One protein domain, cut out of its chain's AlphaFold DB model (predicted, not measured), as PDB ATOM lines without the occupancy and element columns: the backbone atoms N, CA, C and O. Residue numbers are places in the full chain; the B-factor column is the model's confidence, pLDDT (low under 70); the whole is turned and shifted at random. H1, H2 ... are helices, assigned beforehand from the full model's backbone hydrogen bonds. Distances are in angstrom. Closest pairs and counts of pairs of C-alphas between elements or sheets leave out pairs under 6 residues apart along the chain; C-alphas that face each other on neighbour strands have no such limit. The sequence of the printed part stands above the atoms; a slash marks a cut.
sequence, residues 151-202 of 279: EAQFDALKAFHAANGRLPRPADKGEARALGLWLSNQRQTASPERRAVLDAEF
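Overview. This is residues 151 to 202 of the 279 residues of the protein "Helicase associated domain-containing protein" of Pseudarthrobacter sp. BIM B-2242 (UniProt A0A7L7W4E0). The longest helix, H2, spans one side of a small three-helix domain, and H1 and H3 lie together on its other side, running the same way across it. H2 crosses H1 with residues 176 to 182, while H3 folds back after a tight link from the far end of H2 and is near both other helices but touches neither clearly. The printed part has 52 residues, with three named helices in the order H1, H2, H3 and no named strand; the class is all helix. It is compact, with a radius of gyration of the C-alphas of 10.4 A, and spans 29 by 20 by 17 A.

Along the chain. H2 covers residues 174 to 189 and is 23.2 A long from first to last C-alpha, starting at C-alpha 174 (-16.561, 9.563, 46.095). H1 covers residues 151 to 164 and is 19.7 A long; its C-alpha 151 is at (-25.750, -1.468, 32.489). H3 covers residues 192 to 201, 14.6 A long, and ends at C-alpha 201 (-14.609, -7.315, 30.308).

Arrangement. H2 touches H1 with residues 176 to 182 alone; the closest C-alphas, those of Leu 157 and Leu 179, are 6.6 A apart. These two run opposite ways at a steep tilt of 60 degrees. H2 and H3 are close but not clearly touching, their closest C-alphas, those of Gln 186 and Arg 195, being 7.9 A apart; they run opposite ways at a steep tilt of 49 degrees. H1 and H3 are also close but not clearly touching, with the C-alphas of Lys 158 and Glu 201 closest at 7.8 A, and they run the same way at a shallow tilt of 25 degrees. In H1 and H3 every O i to N i+4 pair is within hydrogen-bond range; in H2, 10 of 12 are.

Size, cuts and confidence. The two farthest C-alphas, those of Lys 173 and Pro 192, are 29.3 A apart. The printed part has no cut. The link from H1 to H2 is short, with 9 residues, and that from H2 to H3 is tight, with 2. The mean pLDDT of the printed part is 87.0, and no printed residue is under 70.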
ATOM      1  N   GLU A 151     -26.354  -2.007  33.703       80.62
ATOM      2  CA  GLU A 151     -25.750  -1.468  32.489       80.62
ATOM      3  C   GLU A 151     -25.025  -0.147  32.777       80.62
ATOM      4  O   GLU A 151     -23.842  -0.007  32.485       80.62
ATOM      5  N   ALA A 152     -25.687   0.786  33.468       81.69
ATOM      6  CA  ALA A 152     -25.096   2.078  33.817       81.69
ATOM      7  C   ALA A 152     -23.894   1.938  34.768       81.69
ATOM      8  O   ALA A 152     -22.896   2.647  34.635       81.69
ATOM      9  N   GLN A 153     -23.964   1.020  35.740       88.38
ATOM     10  CA  GLN A 153     -22.832   0.752  36.633       88.38
ATOM     11  C   GLN A 153     -21.697   0.022  35.927       88.38
ATOM     12  O   GLN A 153     -20.531   0.277  36.215       88.38
ATOM     13  N   PHE A 154     -22.036  -0.876  35.010       89.31
ATOM     14  CA  PHE A 154     -21.075  -1.588  34.193       89.31
ATOM     15  C   PHE A 154     -20.306  -0.634  33.273       89.31
ATOM     16  O   PHE A 154     -19.078  -0.689  33.231       89.31
ATOM     17  N   ASP A 155     -20.987   0.308  32.618       89.75
ATOM     18  CA  ASP A 155     -20.343   1.340  31.801       89.75
ATOM     19  C   ASP A 155     -19.457   2.271  32.635       89.75
ATOM     20  O   ASP A 155     -18.308   2.531  32.269       89.75
ATOM     21  N   ALA A 156     -19.935   2.706  33.804       90.62
ATOM     22  CA  ALA A 156     -19.131   3.494  34.736       90.62
ATOM     23  C   ALA A 156     -17.905   2.714  35.251       90.62
ATOM     24  O   ALA A 156     -16.822   3.283  35.404       90.62
ATOM     25  N   LEU A 157     -18.043   1.404  35.474       94.19
ATOM     26  CA  LEU A 157     -16.938   0.527  35.848       94.19
ATOM     27  C   LEU A 157     -15.910   0.396  34.717       94.19
ATOM     28  O   LEU A 157     -14.713   0.483  34.995       94.19
ATOM     29  N   LYS A 158     -16.352   0.243  33.458       93.88
ATOM     30  CA  LYS A 158     -15.467   0.226  32.278       93.88
ATOM     31  C   LYS A 158     -14.688   1.530  32.162       93.88
ATOM     32  O   LYS A 158     -13.467   1.494  32.040       93.88
ATOM     33  N   ALA A 159     -15.371   2.671  32.269       92.12
ATOM     34  CA  ALA A 159     -14.736   3.986  32.215       92.12
ATOM     35  C   ALA A 159     -13.710   4.170  33.345       92.12
ATOM     36  O   ALA A 159     -12.584   4.607  33.102       92.12
ATOM     37  N   PHE A 160     -14.059   3.771  34.574       94.50
ATOM     38  CA  PHE A 160     -13.132   3.810  35.702       94.50
ATOM     39  C   PHE A 160     -11.904   2.925  35.458       94.50
ATOM     40  O   PHE A 160     -10.780   3.377  35.673       94.50
ATOM     41  N   HIS A 161     -12.108   1.685  35.005       93.38
ATOM     42  CA  HIS A 161     -11.029   0.741  34.727       93.38
ATOM     43  C   HIS A 161     -10.094   1.262  33.632       93.38
ATOM     44  O   HIS A 161      -8.880   1.259  33.828       93.38
ATOM     45  N   ALA A 162     -10.646   1.790  32.537       90.94
ATOM     46  CA  ALA A 162      -9.875   2.392  31.454       90.94
ATOM     47  C   ALA A 162      -9.042   3.595  31.930       90.94
ATOM     48  O   ALA A 162      -7.878   3.719  31.561       90.94
ATOM     49  N   ALA A 163      -9.605   4.453  32.786       92.12
ATOM     50  CA  ALA A 163      -8.915   5.641  33.287       92.12
ATOM     51  C   ALA A 163      -7.860   5.341  34.370       92.12
ATOM     52  O   ALA A 163      -6.893   6.085  34.506       92.12
ATOM     53  N   ASN A 164      -8.047   4.283  35.167       90.00
ATOM     54  CA  ASN A 164      -7.229   4.026  36.361       90.00
ATOM     55  C   ASN A 164      -6.347   2.772  36.256       90.00
ATOM     56  O   ASN A 164      -5.538   2.534  37.151       90.00
ATOM     57  N   GLY A 165      -6.537   1.933  35.234       88.06
ATOM     58  CA  GLY A 165      -5.830   0.656  35.070       88.06
ATOM     59  C   GLY A 165      -6.118  -0.369  36.174       88.06
ATOM     60  O   GLY A 165      -5.358  -1.317  36.359       88.06
ATOM     61  N   ARG A 166      -7.177  -0.159  36.966       89.94
ATOM     62  CA  ARG A 166      -7.579  -1.036  38.072       89.94
ATOM     63  C   ARG A 166      -9.078  -0.976  38.317       89.94
ATOM     64  O   ARG A 166      -9.736   0.009  37.990       89.94
ATOM     65  N   LEU A 167      -9.603  -1.992  38.994       92.12
ATOM     66  CA  LEU A 167     -10.981  -1.989  39.476       92.12
ATOM     67  C   LEU A 167     -11.129  -1.124  40.752       92.12
ATOM     68  O   LEU A 167     -10.186  -1.008  41.552       92.12
ATOM     69  N   PRO A 168     -12.301  -0.498  40.964       92.50
ATOM     70  CA  PRO A 168     -12.597   0.287  42.153       92.50
ATOM     71  C   PRO A 168     -12.773  -0.615  43.381       92.50
ATOM     72  O   PRO A 168     -13.196  -1.770  43.292       92.50
ATOM     73  N   ARG A 169     -12.447  -0.080  44.560       89.75
ATOM     74  CA  ARG A 169     -12.504  -0.782  45.850       89.75
ATOM     75  C   ARG A 169     -13.460  -0.069  46.805       89.75
ATOM     76  O   ARG A 169     -13.530   1.156  46.784       89.75
ATOM     77  N   PRO A 170     -14.107  -0.785  47.743       86.19
ATOM     78  CA  PRO A 170     -14.924  -0.158  48.785       86.19
ATOM     79  C   PRO A 170     -14.189   0.890  49.638       86.19
ATOM     80  O   PRO A 170     -14.832   1.727  50.261       86.19
ATOM     81  N   ALA A 171     -12.854   0.842  49.693       85.81
ATOM     82  CA  ALA A 171     -12.022   1.808  50.409       85.81
ATOM     83  C   ALA A 171     -11.737   3.101  49.619       85.81
ATOM     84  O   ALA A 171     -11.197   4.044  50.195       85.81
ATOM     85  N   ASP A 172     -12.084   3.163  48.329       89.75
ATOM     86  CA  ASP A 172     -11.958   4.390  47.540       89.75
ATOM     87  C   ASP A 172     -12.936   5.475  48.058       89.75
ATOM     88  O   ASP A 172     -13.773   5.233  48.938       89.75
ATOM     89  N   LYS A 173     -12.811   6.702  47.539       84.12
ATOM     90  CA  LYS A 173     -13.633   7.868  47.914       84.12
ATOM     91  C   LYS A 173     -14.572   8.269  46.771       84.12
ATOM     92  O   LYS A 173     -14.342   7.903  45.622       84.12
ATOM     93  N   GLY A 174     -15.621   9.030  47.089       84.25
ATOM     94  CA  GLY A 174     -16.561   9.563  46.095       84.25
ATOM     95  C   GLY A 174     -17.240   8.469  45.262       84.25
ATOM     96  O   GLY A 174     -17.614   7.420  45.786       84.25
ATOM     97  N   GLU A 175     -17.374   8.702  43.958       78.69
ATOM     98  CA  GLU A 175     -18.039   7.784  43.019       78.69
ATOM     99  C   GLU A 175     -17.334   6.424  42.903       78.69
ATOM    100  O   GLU A 175     -17.991   5.384  42.835       78.69
ATOM    101  N   ALA A 176     -16.001   6.397  43.006       87.56
ATOM    102  CA  ALA A 176     -15.227   5.155  43.004       87.56
ATOM    103  C   ALA A 176     -15.589   4.245  44.190       87.56
ATOM    104  O   ALA A 176     -15.626   3.022  44.051       87.56
ATOM    105  N   ARG A 177     -15.939   4.826  45.349       87.81
ATOM    106  CA  ARG A 177     -16.449   4.061  46.498       87.81
ATOM    107  C   ARG A 177     -17.750   3.348  46.156       87.81
ATOM    108  O   ARG A 177     -17.923   2.181  46.505       87.81
ATOM    109  N   ALA A 178     -18.671   4.060  45.507       83.44
ATOM    110  CA  ALA A 178     -19.972   3.522  45.136       83.44
ATOM    111  C   ALA A 178     -19.817   2.361  44.140       83.44
ATOM    112  O   ALA A 178     -20.381   1.292  44.377       83.44
ATOM    113  N   LEU A 179     -18.966   2.522  43.119       90.56
ATOM    114  CA  LEU A 179     -18.644   1.457  42.164       90.56
ATOM    115  C   LEU A 179     -17.955   0.261  42.833       90.56
ATOM    116  O   LEU A 179     -18.292  -0.886  42.548       90.56
ATOM    117  N   GLY A 180     -17.033   0.500  43.770       90.44
ATOM    118  CA  GLY A 180     -16.361  -0.567  44.512       90.44
ATOM    119  C   GLY A 180     -17.314  -1.381  45.394       90.44
ATOM    120  O   GLY A 180     -17.193  -2.605  45.478       90.44
ATOM    121  N   LEU A 181     -18.294  -0.726  46.025       86.44
ATOM    122  CA  LEU A 181     -19.356  -1.401  46.778       86.44
ATOM    123  C   LEU A 181     -20.297  -2.180  45.854       86.44
ATOM    124  O   LEU A 181     -20.640  -3.323  46.161       86.44
ATOM    125  N   TRP A 182     -20.676  -1.597  44.714       90.25
ATOM    126  CA  TRP A 182     -21.497  -2.272  43.710       90.25
ATOM    127  C   TRP A 182     -20.809  -3.534  43.184       90.25
ATOM    128  O   TRP A 182     -21.401  -4.613  43.236       90.25
ATOM    129  N   LEU A 183     -19.540  -3.433  42.781       91.12
ATOM    130  CA  LEU A 183     -18.753  -4.562  42.290       91.12
ATOM    131  C   LEU A 183     -18.603  -5.645  43.367       91.12
ATOM    132  O   LEU A 183     -18.759  -6.830  43.083       91.12
ATOM    133  N   SER A 184     -18.386  -5.252  44.628       87.19
ATOM    134  CA  SER A 184     -18.356  -6.189  45.759       87.19
ATOM    135  C   SER A 184     -19.683  -6.925  45.954       87.19
ATOM    136  O   SER A 184     -19.677  -8.098  46.323       87.19
ATOM    137  N   ASN A 185     -20.815  -6.266  45.711       85.88
ATOM    138  CA  ASN A 185     -22.123  -6.905  45.777       85.88
ATOM    139  C   ASN A 185     -22.348  -7.869  44.598       85.88
ATOM    140  O   ASN A 185     -22.887  -8.959  44.798       85.88
ATOM    141  N   GLN A 186     -21.884  -7.518  43.389       88.75
ATOM    142  CA  GLN A 186     -21.956  -8.409  42.221       88.75
ATOM    143  C   GLN A 186     -21.204  -9.724  42.460       88.75
ATOM    144  O   GLN A 186     -21.709 -10.786  42.110       88.75
ATOM    145  N   ARG A 187     -20.060  -9.691  43.155       85.56
ATOM    146  CA  ARG A 187     -19.311 -10.906  43.529       85.56
ATOM    147  C   ARG A 187     -20.157 -11.919  44.309       85.56
ATOM    148  O   ARG A 187     -19.975 -13.121  44.170       85.56
ATOM    149  N   GLN A 188     -21.091 -11.440  45.124       77.44
ATOM    150  CA  GLN A 188     -21.927 -12.296  45.965       77.44
ATOM    151  C   GLN A 188     -23.253 -12.671  45.298       77.44
ATOM    152  O   GLN A 188     -23.768 -13.762  45.526       77.44
ATOM    153  N   THR A 189     -23.825 -11.761  44.504       78.62
ATOM    154  CA  THR A 189     -25.246 -11.816  44.120       78.62
ATOM    155  C   THR A 189     -25.508 -11.769  42.617       78.62
ATOM    156  O   THR A 189     -26.664 -11.874  42.212       78.62
ATOM    157  N   ALA A 190     -24.481 -11.625  41.771       81.50
ATOM    158  CA  ALA A 190     -24.680 -11.554  40.325       81.50
ATOM    159  C   ALA A 190     -25.325 -12.840  39.784       81.50
ATOM    160  O   ALA A 190     -24.939 -13.951  40.172       81.50
ATOM    161  N   SER A 191     -26.271 -12.690  38.855       80.12
ATOM    162  CA  SER A 191     -26.799 -13.810  38.071       80.12
ATOM    163  C   SER A 191     -25.708 -14.385  37.150       80.12
ATOM    164  O   SER A 191     -24.702 -13.704  36.912       80.12
ATOM    165  N   PRO A 192     -25.860 -15.616  36.635       74.75
ATOM    166  CA  PRO A 192     -24.900 -16.205  35.700       74.75
ATOM    167  C   PRO A 192     -24.607 -15.313  34.484       74.75
ATOM    168  O   PRO A 192     -23.447 -15.137  34.121       74.75
ATOM    169  N   GLU A 193     -25.631 -14.675  33.919       77.06
ATOM    170  CA  GLU A 193     -25.518 -13.801  32.746       77.06
ATOM    171  C   GLU A 193     -24.682 -12.558  33.069       77.06
ATOM    172  O   GLU A 193     -23.756 -12.208  32.339       77.06
ATOM    173  N   ARG A 194     -24.949 -11.922  34.218       86.56
ATOM    174  CA  ARG A 194     -24.177 -10.759  34.683       86.56
ATOM    175  C   ARG A 194     -22.723 -11.110  34.970       86.56
ATOM    176  O   ARG A 194     -21.845 -10.295  34.704       86.56
ATOM    177  N   ARG A 195     -22.461 -12.307  35.507       83.81
ATOM    178  CA  ARG A 195     -21.089 -12.784  35.726       83.81
ATOM    179  C   ARG A 195     -20.357 -12.974  34.410       83.81
ATOM    180  O   ARG A 195     -19.262 -12.453  34.299       83.81
ATOM    181  N   ALA A 196     -20.979 -13.620  33.424       78.69
ATOM    182  CA  ALA A 196     -20.365 -13.830  32.115       78.69
ATOM    183  C   ALA A 196     -19.952 -12.504  31.455       78.69
ATOM    184  O   ALA A 196     -18.843 -12.384  30.942       78.69
ATOM    185  N   VAL A 197     -20.812 -11.483  31.537       86.88
ATOM    186  CA  VAL A 197     -20.509 -10.138  31.023       86.88
ATOM    187  C   VAL A 197     -19.344  -9.484  31.781       86.88
ATOM    188  O   VAL A 197     -18.451  -8.906  31.165       86.88
ATOM    189  N   LEU A 198     -19.314  -9.592  33.112       90.19
ATOM    190  CA  LEU A 198     -18.217  -9.053  33.926       90.19
ATOM    191  C   LEU A 198     -16.902  -9.828  33.743       90.19
ATOM    192  O   LEU A 198     -15.841  -9.215  33.769       90.19
ATOM    193  N   ASP A 199     -16.958 -11.146  33.548       85.69
ATOM    194  CA  ASP A 199     -15.794 -12.001  33.297       85.69
ATOM    195  C   ASP A 199     -15.145 -11.675  31.948       85.69
ATOM    196  O   ASP A 199     -13.919 -11.661  31.854       85.69
ATOM    197  N   ALA A 200     -15.960 -11.380  30.930       85.44
ATOM    198  CA  ALA A 200     -15.486 -11.009  29.602       85.44
ATOM    199  C   ALA A 200     -14.723  -9.673  29.601       85.44
ATOM    200  O   ALA A 200     -13.649  -9.589  29.010       85.44
ATOM    201  N   GLU A 201     -15.244  -8.645  30.279       89.44
ATOM    202  CA  GLU A 201     -14.609  -7.315  30.308       89.44
ATOM    203  C   GLU A 201     -13.533  -7.163  31.389       89.44
ATOM    204  O   GLU A 201     -12.557  -6.434  31.211       89.44
ATOM    205  N   PHE A 202     -13.691  -7.836  32.532       90.00
ATOM    206  CA  PHE A 202     -12.804  -7.684  33.685       90.00
ATOM    207  C   PHE A 202     -12.278  -9.032  34.196       90.00
ATOM    208  O   PHE A 202     -12.589  -9.419  35.327       90.00
TER     209      PHE A 202